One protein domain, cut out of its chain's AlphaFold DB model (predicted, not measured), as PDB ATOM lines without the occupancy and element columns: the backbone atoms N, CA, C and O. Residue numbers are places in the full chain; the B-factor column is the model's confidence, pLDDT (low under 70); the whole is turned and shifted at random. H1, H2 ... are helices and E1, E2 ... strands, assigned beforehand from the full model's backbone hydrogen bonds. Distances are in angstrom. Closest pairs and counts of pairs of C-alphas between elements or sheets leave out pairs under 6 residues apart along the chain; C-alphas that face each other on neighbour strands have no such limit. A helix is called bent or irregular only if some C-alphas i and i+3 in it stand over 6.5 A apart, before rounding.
ATOM      1  N   SER A 100     -22.226  28.801  24.752       96.00
ATOM      2  CA  SER A 100     -22.572  29.656  25.897       96.00
ATOM      3  C   SER A 100     -22.618  28.905  27.226       96.00
ATOM      4  O   SER A 100     -22.397  29.495  28.283       96.00
ATOM      5  N   SER A 101     -22.862  27.599  27.171       97.00
ATOM      6  CA  SER A 101     -23.087  26.746  28.330       97.00
ATOM      7  C   SER A 101     -22.404  25.395  28.148       97.00
ATOM      8  O   SER A 101     -22.265  24.892  27.031       97.00
ATOM      9  N   VAL A 102     -21.934  24.824  29.257       97.88
ATOM     10  CA  VAL A 102     -21.319  23.495  29.296       97.88
ATOM     11  C   VAL A 102     -21.752  22.799  30.578       97.88
ATOM     12  O   VAL A 102     -21.490  23.309  31.669       97.88
ATOM     13  N   ASP A 103     -22.355  21.622  30.443       97.62
ATOM     14  CA  ASP A 103     -22.640  20.741  31.570       97.62
ATOM     15  C   ASP A 103     -21.599  19.634  31.669       97.62
ATOM     16  O   ASP A 103     -21.108  19.099  30.670       97.62
ATOM     17  N   TYR A 104     -21.314  19.251  32.908       96.69
ATOM     18  CA  TYR A 104     -20.346  18.218  33.240       96.69
ATOM     19  C   TYR A 104     -21.007  17.092  34.027       96.69
ATOM     20  O   TYR A 104     -21.884  17.314  34.870       96.69
ATOM     21  N   ALA A 105     -20.506  15.879  33.825       94.19
ATOM     22  CA  ALA A 105     -20.852  14.721  34.625       94.19
ATOM     23  C   ALA A 105     -20.459  14.953  36.092       94.19
ATOM     24  O   ALA A 105     -19.286  14.913  36.472       94.19
ATOM     25  N   LYS A 106     -21.465  15.183  36.939       91.62
ATOM     26  CA  LYS A 106     -21.295  15.371  38.386       91.62
ATOM     27  C   LYS A 106     -20.940  14.052  39.075       91.62
ATOM     28  O   LYS A 106     -21.183  12.970  38.533       91.62
ATOM     29  N   ASN A 107     -20.395  14.153  40.290       87.94
ATOM     30  CA  ASN A 107     -20.037  13.020  41.149       87.94
ATOM     31  C   ASN A 107     -21.288  12.315  41.707       87.94
ATOM     32  O   ASN A 107     -21.640  12.443  42.878       87.94
ATOM     33  N   TYR A 108     -21.975  11.593  40.831       84.25
ATOM     34  CA  TYR A 108     -23.006  10.618  41.161       84.25
ATOM     35  C   TYR A 108     -22.414   9.218  41.024       84.25
ATOM     36  O   TYR A 108     -21.532   9.014  40.187       84.25
ATOM     37  N   SER A 109     -22.919   8.249  41.798       75.12
ATOM     38  CA  SER A 109     -22.397   6.872  41.840       75.12
ATOM     39  C   SER A 109     -22.102   6.316  40.446       75.12
ATOM     40  O   SER A 109     -20.988   5.873  40.180       75.12
ATOM     41  N   ASP A 110     -23.057   6.429  39.526       79.06
ATOM     42  CA  ASP A 110     -22.950   5.927  38.155       79.06
ATOM     43  C   ASP A 110     -21.785   6.528  37.359       79.06
ATOM     44  O   ASP A 110     -21.070   5.803  36.664       79.06
ATOM     45  N   ASN A 111     -21.592   7.845  37.449       82.06
ATOM     46  CA  ASN A 111     -20.550   8.560  36.713       82.06
ATOM     47  C   ASN A 111     -19.172   8.244  37.295       82.06
ATOM     48  O   ASN A 111     -18.212   8.042  36.551       82.06
ATOM     49  N   SER A 112     -19.092   8.143  38.623       80.06
ATOM     50  CA  SER A 112     -17.873   7.786  39.351       80.06
ATOM     51  C   SER A 112     -17.443   6.362  39.024       80.06
ATOM     52  O   SER A 112     -16.278   6.120  38.720       80.06
ATOM     53  N   PHE A 113     -18.389   5.419  38.968       77.62
ATOM     54  CA  PHE A 113     -18.101   4.057  38.520       77.62
ATOM     55  C   PHE A 113     -17.705   3.983  37.045       77.62
ATOM     56  O   PHE A 113     -16.893   3.128  36.683       77.62
ATOM     57  N   ALA A 114     -18.265   4.851  36.203       80.56
ATOM     58  CA  ALA A 114     -17.916   4.961  34.792       80.56
ATOM     59  C   ALA A 114     -16.601   5.717  34.535       80.56
ATOM     60  O   ALA A 114     -16.130   5.716  33.405       80.56
ATOM     61  N   GLY A 115     -16.007   6.348  35.554       85.56
ATOM     62  CA  GLY A 115     -14.790   7.148  35.406       85.56
ATOM     63  C   GLY A 115     -14.982   8.437  34.604       85.56
ATOM     64  O   GLY A 115     -13.994   9.036  34.201       85.56
ATOM     65  N   ILE A 116     -16.225   8.874  34.377       90.88
ATOM     66  CA  ILE A 116     -16.538  10.044  33.539       90.88
ATOM     67  C   ILE A 116     -16.798  11.316  34.350       90.88
ATOM     68  O   ILE A 116     -17.249  12.302  33.786       90.88
ATOM     69  N   VAL A 117     -16.583  11.312  35.670       92.19
ATOM     70  CA  VAL A 117     -16.784  12.513  36.499       92.19
ATOM     71  C   VAL A 117     -15.893  13.643  35.991       92.19
ATOM     72  O   VAL A 117     -14.696  13.454  35.806       92.19
ATOM     73  N   GLY A 118     -16.490  14.814  35.777       92.50
ATOM     74  CA  GLY A 118     -15.812  15.972  35.197       92.50
ATOM     75  C   GLY A 118     -15.740  15.968  33.667       92.50
ATOM     76  O   GLY A 118     -15.311  16.965  33.101       92.50
ATOM     77  N   SER A 119     -16.192  14.912  32.985       95.75
ATOM     78  CA  SER A 119     -16.343  14.922  31.526       95.75
ATOM     79  C   SER A 119     -17.532  15.785  31.108       95.75
ATOM     80  O   SER A 119     -18.566  15.787  31.777       95.75
ATOM     81  N   VAL A 120     -17.410  16.474  29.975       97.25
ATOM     82  CA  VAL A 120     -18.503  17.248  29.367       97.25
ATOM     83  C   VAL A 120     -19.638  16.316  28.937       97.25
ATOM     84  O   VAL A 120     -19.394  15.351  28.218       97.25
ATOM     85  N   THR A 121     -20.870  16.600  29.352       96.94
ATOM     86  CA  THR A 121     -22.084  15.846  28.972       96.94
ATOM     87  C   THR A 121     -23.023  16.640  28.080       96.94
ATOM     88  O   THR A 121     -23.870  16.050  27.416       96.94
ATOM     89  N   LYS A 122     -22.896  17.970  28.067       97.81
ATOM     90  CA  LYS A 122     -23.692  18.841  27.204       97.81
ATOM     91  C   LYS A 122     -22.938  20.127  26.888       97.81
ATOM     92  O   LYS A 122     -22.251  20.654  27.760       97.81
ATOM     93  N   VAL A 123     -23.069  20.629  25.665       97.38
ATOM     94  CA  VAL A 123     -22.579  21.947  25.237       97.38
ATOM     95  C   VAL A 123     -23.694  22.635  24.465       97.38
ATOM     96  O   VAL A 123     -23.972  22.244  23.335       97.38
ATOM     97  N   ASP A 124     -24.339  23.633  25.069       95.44
ATOM     98  CA  ASP A 124     -25.607  24.193  24.575       95.44
ATOM     99  C   ASP A 124     -26.609  23.078  24.217       95.44
ATOM    100  O   ASP A 124     -27.016  22.333  25.102       95.44
ATOM    101  N   ASP A 125     -26.966  22.914  22.942       93.69
ATOM    102  CA  ASP A 125     -27.901  21.881  22.473       93.69
ATOM    103  C   ASP A 125     -27.214  20.571  22.047       93.69
ATOM    104  O   ASP A 125     -27.864  19.669  21.524       93.69
ATOM    105  N   VAL A 126     -25.895  20.453  22.239       96.75
ATOM    106  CA  VAL A 126     -25.129  19.244  21.915       96.75
ATOM    107  C   VAL A 126     -25.057  18.329  23.130       96.75
ATOM    108  O   VAL A 126     -24.284  18.591  24.050       96.75
ATOM    109  N   GLU A 127     -25.824  17.247  23.135       98.00
ATOM    110  CA  GLU A 127     -25.830  16.237  24.193       98.00
ATOM    111  C   GLU A 127     -24.835  15.115  23.887       98.00
ATOM    112  O   GLU A 127     -24.799  14.587  22.776       98.00
ATOM    113  N   ILE A 128     -24.025  14.740  24.882       98.12
ATOM    114  CA  ILE A 128     -23.048  13.654  24.793       98.12
ATOM    115  C   ILE A 128     -23.340  12.625  25.880       98.12
ATOM    116  O   ILE A 128     -23.210  12.897  27.078       98.12
ATOM    117  N   GLU A 129     -23.655  11.402  25.462       96.94
ATOM    118  CA  GLU A 129     -23.760  10.271  26.375       96.94
ATOM    119  C   GLU A 129     -22.507   9.402  26.338       96.94
ATOM    120  O   GLU A 129     -21.866   9.231  25.301       96.94
ATOM    121  N   TYR A 130     -22.209   8.756  27.464       95.88
ATOM    122  CA  TYR A 130     -21.093   7.823  27.589       95.88
ATOM    123  C   TYR A 130     -21.564   6.451  28.058       95.88
ATOM    124  O   TYR A 130     -22.525   6.304  28.820       95.88
ATOM    125  N   TYR A 131     -20.829   5.419  27.661       93.50
ATOM    126  CA  TYR A 131     -21.012   4.077  28.182       93.50
ATOM    127  C   TYR A 131     -20.621   4.015  29.660       93.50
ATOM    128  O   TYR A 131     -19.447   4.053  30.035       93.50
ATOM    129  N   LYS A 132     -21.630   3.860  30.516       91.00
ATOM    130  CA  LYS A 132     -21.444   3.630  31.950       91.00
ATOM    131  C   LYS A 132     -20.837   2.254  32.229       91.00
ATOM    132  O   LYS A 132     -20.908   1.332  31.408       91.00
ATOM    133  N   ARG A 133     -20.298   2.072  33.436       88.38
ATOM    134  CA  ARG A 133     -19.812   0.777  33.936       88.38
ATOM    135  C   ARG A 133     -20.973  -0.145  34.333       88.38
ATOM    136  O   ARG A 133     -21.178  -0.437  35.504       88.38
ATOM    137  N   ILE A 134     -21.728  -0.599  33.339       84.12
ATOM    138  CA  ILE A 134     -22.878  -1.496  33.497       84.12
ATOM    139  C   ILE A 134     -22.631  -2.773  32.688       84.12
ATOM    140  O   ILE A 134     -22.068  -2.726  31.590       84.12
ATOM    141  N   GLY A 135     -23.039  -3.920  33.239       84.75
ATOM    142  CA  GLY A 135     -22.928  -5.223  32.581       84.75
ATOM    143  C   GLY A 135     -21.505  -5.520  32.098       84.75
ATOM    144  O   GLY A 135     -20.532  -5.370  32.838       84.75
ATOM    145  N   ASN A 136     -21.379  -5.903  30.828       84.94
ATOM    146  CA  ASN A 136     -20.105  -6.312  30.236       84.94
ATOM    147  C   ASN A 136     -19.249  -5.148  29.708       84.94
ATOM    148  O   ASN A 136     -18.165  -5.406  29.186       84.94
ATOM    149  N   ASN A 137     -19.664  -3.883  29.868       88.12
ATOM    150  CA  ASN A 137     -18.963  -2.723  29.289       88.12
ATOM    151  C   ASN A 137     -17.488  -2.632  29.712       88.12
ATOM    152  O   ASN A 137     -16.628  -2.263  28.912       88.12
ATOM    153  N   ARG A 138     -17.179  -3.006  30.964       86.06
ATOM    154  CA  ARG A 138     -15.800  -3.037  31.479       86.06
ATOM    155  C   ARG A 138     -14.955  -4.093  30.772       86.06
ATOM    156  O   ARG A 138     -13.801  -3.835  30.458       86.06
ATOM    157  N   ILE A 139     -15.531  -5.268  30.537       84.38
ATOM    158  CA  ILE A 139     -14.843  -6.410  29.930       84.38
ATOM    159  C   ILE A 139     -14.554  -6.127  28.452       84.38
ATOM    160  O   ILE A 139     -13.480  -6.452  27.965       84.38
ATOM    161  N   ILE A 140     -15.497  -5.491  27.751       85.38
ATOM    162  CA  ILE A 140     -15.344  -5.126  26.335       85.38
ATOM    163  C   ILE A 140     -14.498  -3.855  26.127       85.38
ATOM    164  O   ILE A 140     -14.209  -3.502  24.989       85.38
ATOM    165  N   GLY A 141     -14.101  -3.168  27.207       86.81
ATOM    166  CA  GLY A 141     -13.221  -1.998  27.153       86.81
ATOM    167  C   GLY A 141     -13.875  -0.725  26.609       86.81
ATOM    168  O   GLY A 141     -13.187   0.085  25.992       86.81
ATOM    169  N   ILE A 142     -15.190  -0.544  26.802       91.56
ATOM    170  CA  ILE A 142     -15.919   0.627  26.270       91.56
ATOM    171  C   ILE A 142     -16.411   1.594  27.348       91.56
ATOM    172  O   ILE A 142     -17.047   2.586  27.021       91.56
ATOM    173  N   VAL A 143     -16.154   1.320  28.629       91.38
ATOM    174  CA  VAL A 143     -16.523   2.249  29.710       91.38
ATOM    175  C   VAL A 143     -15.886   3.615  29.453       91.38
ATOM    176  O   VAL A 143     -14.704   3.690  29.129       91.38
ATOM    177  N   GLY A 144     -16.688   4.673  29.562       91.38
ATOM    178  CA  GLY A 144     -16.274   6.047  29.287       91.38
ATOM    179  C   GLY A 144     -16.212   6.410  27.802       91.38
ATOM    180  O   GLY A 144     -16.075   7.585  27.480       91.38
ATOM    181  N   LYS A 145     -16.357   5.456  26.874       94.00
ATOM    182  CA  LYS A 145     -16.479   5.783  25.446       94.00
ATOM    183  C   LYS A 145     -17.829   6.424  25.147       94.00
ATOM    184  O   LYS A 145     -18.813   6.163  25.839       94.00
ATOM    185  N   ILE A 146     -17.867   7.245  24.104       96.25
ATOM    186  CA  ILE A 146     -19.068   7.962  23.672       96.25
ATOM    187  C   ILE A 146     -20.108   6.957  23.179       96.25
ATOM    188  O   ILE A 146     -19.827   6.118  22.332       96.25
ATOM    189  N   LYS A 147     -21.310   7.032  23.738       96.25
ATOM    190  CA  LYS A 147     -22.461   6.195  23.393       96.25
ATOM    191  C   LYS A 147     -23.349   6.868  22.348       96.25
ATOM    192  O   LYS A 147     -23.881   6.181  21.481       96.25
ATOM    193  N   SER A 148     -23.507   8.184  22.427       97.88
ATOM    194  CA  SER A 148     -24.234   8.970  21.433       97.88
ATOM    195  C   SER A 148     -23.831  10.440  21.485       97.88
ATOM    196  O   SER A 148     -23.297  10.912  22.494       97.88
ATOM    197  N   VAL A 149     -24.093  11.142  20.382       98.00
ATOM    198  CA  VAL A 149     -24.029  12.606  20.280       98.00
ATOM    199  C   VAL A 149     -25.303  13.071  19.580       98.00
ATOM    200  O   VAL A 149     -25.529  12.630  18.460       98.00
ATOM    201  N   ASN A 150     -26.128  13.914  20.206       95.31
ATOM    202  CA  ASN A 150     -27.427  14.358  19.656       95.31
ATOM    203  C   ASN A 150     -28.258  13.211  19.068       95.31
ATOM    204  O   ASN A 150     -28.602  13.217  17.891       95.31
ATOM    205  N   ASP A 151     -28.500  12.182  19.879       94.44
ATOM    206  CA  ASP A 151     -29.228  10.966  19.499       94.44
ATOM    207  C   ASP A 151     -28.590  10.094  18.407       94.44
ATOM    208  O   ASP A 151     -29.066   8.983  18.200       94.44
TER     209      ASP A 151
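AT A GLANCE: This is residues 100 to 151 of the 263 residues of an uncharacterized protein of Flammeovirgaceae bacterium (UniProt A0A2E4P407). A flat, staggered sheet of four short antiparallel strands, E1 E2 E3 E4, has two looped arms at one end of its strands: H1 lies between E1 and E2, H2 between E3 and E4. The printed part has 52 residues, with two named helices and four named strands in the order E1 H1 E2 E3 H2 E4, and the class is mixed, helices and strands. The whole is compact, with radius of gyration of the C-alphas 11.2 A and spans 37 by 23 by 11 A.

IN THESE COORDINATES: Find E3, residues 126 to 130, 13.4 A long. E2 is 120 to 123, E4 146 to 149; E1 begins at C-alpha 102 (-21.319, 23.495, 29.296) and ends at 104. H1 is 109 to 114, 8.6 A; H2, 135 to 138, is irregular, with C-alphas 135 and 138 7.5 A apart, and its last C-alpha, C-alpha 138, is at (-15.800, -3.037, 31.479).

HOW THE PARTS SIT: Hairpin E2 and E3 has N 126 and O 123 within hydrogen-bond range, 2.8 A; look for N 103 and O 122, 2.9 A, between E1 and E2, and N 147 and O 129, 2.8 A, between E3 and E4. E3 pairs with E2 over 126 to 127, with E4 over 128 to 130. H1 and H2 are apart and not on the sheet. In H1 every O i to N i+4 pair is within hydrogen-bond range; H2 is too short for one.

THE WHOLE: The farthest C-alphas, Ser 100 and Ile 139, are 37.1 A apart. The printed part has no cut, no link is long, and no printed residue is under 70 in pLDDT.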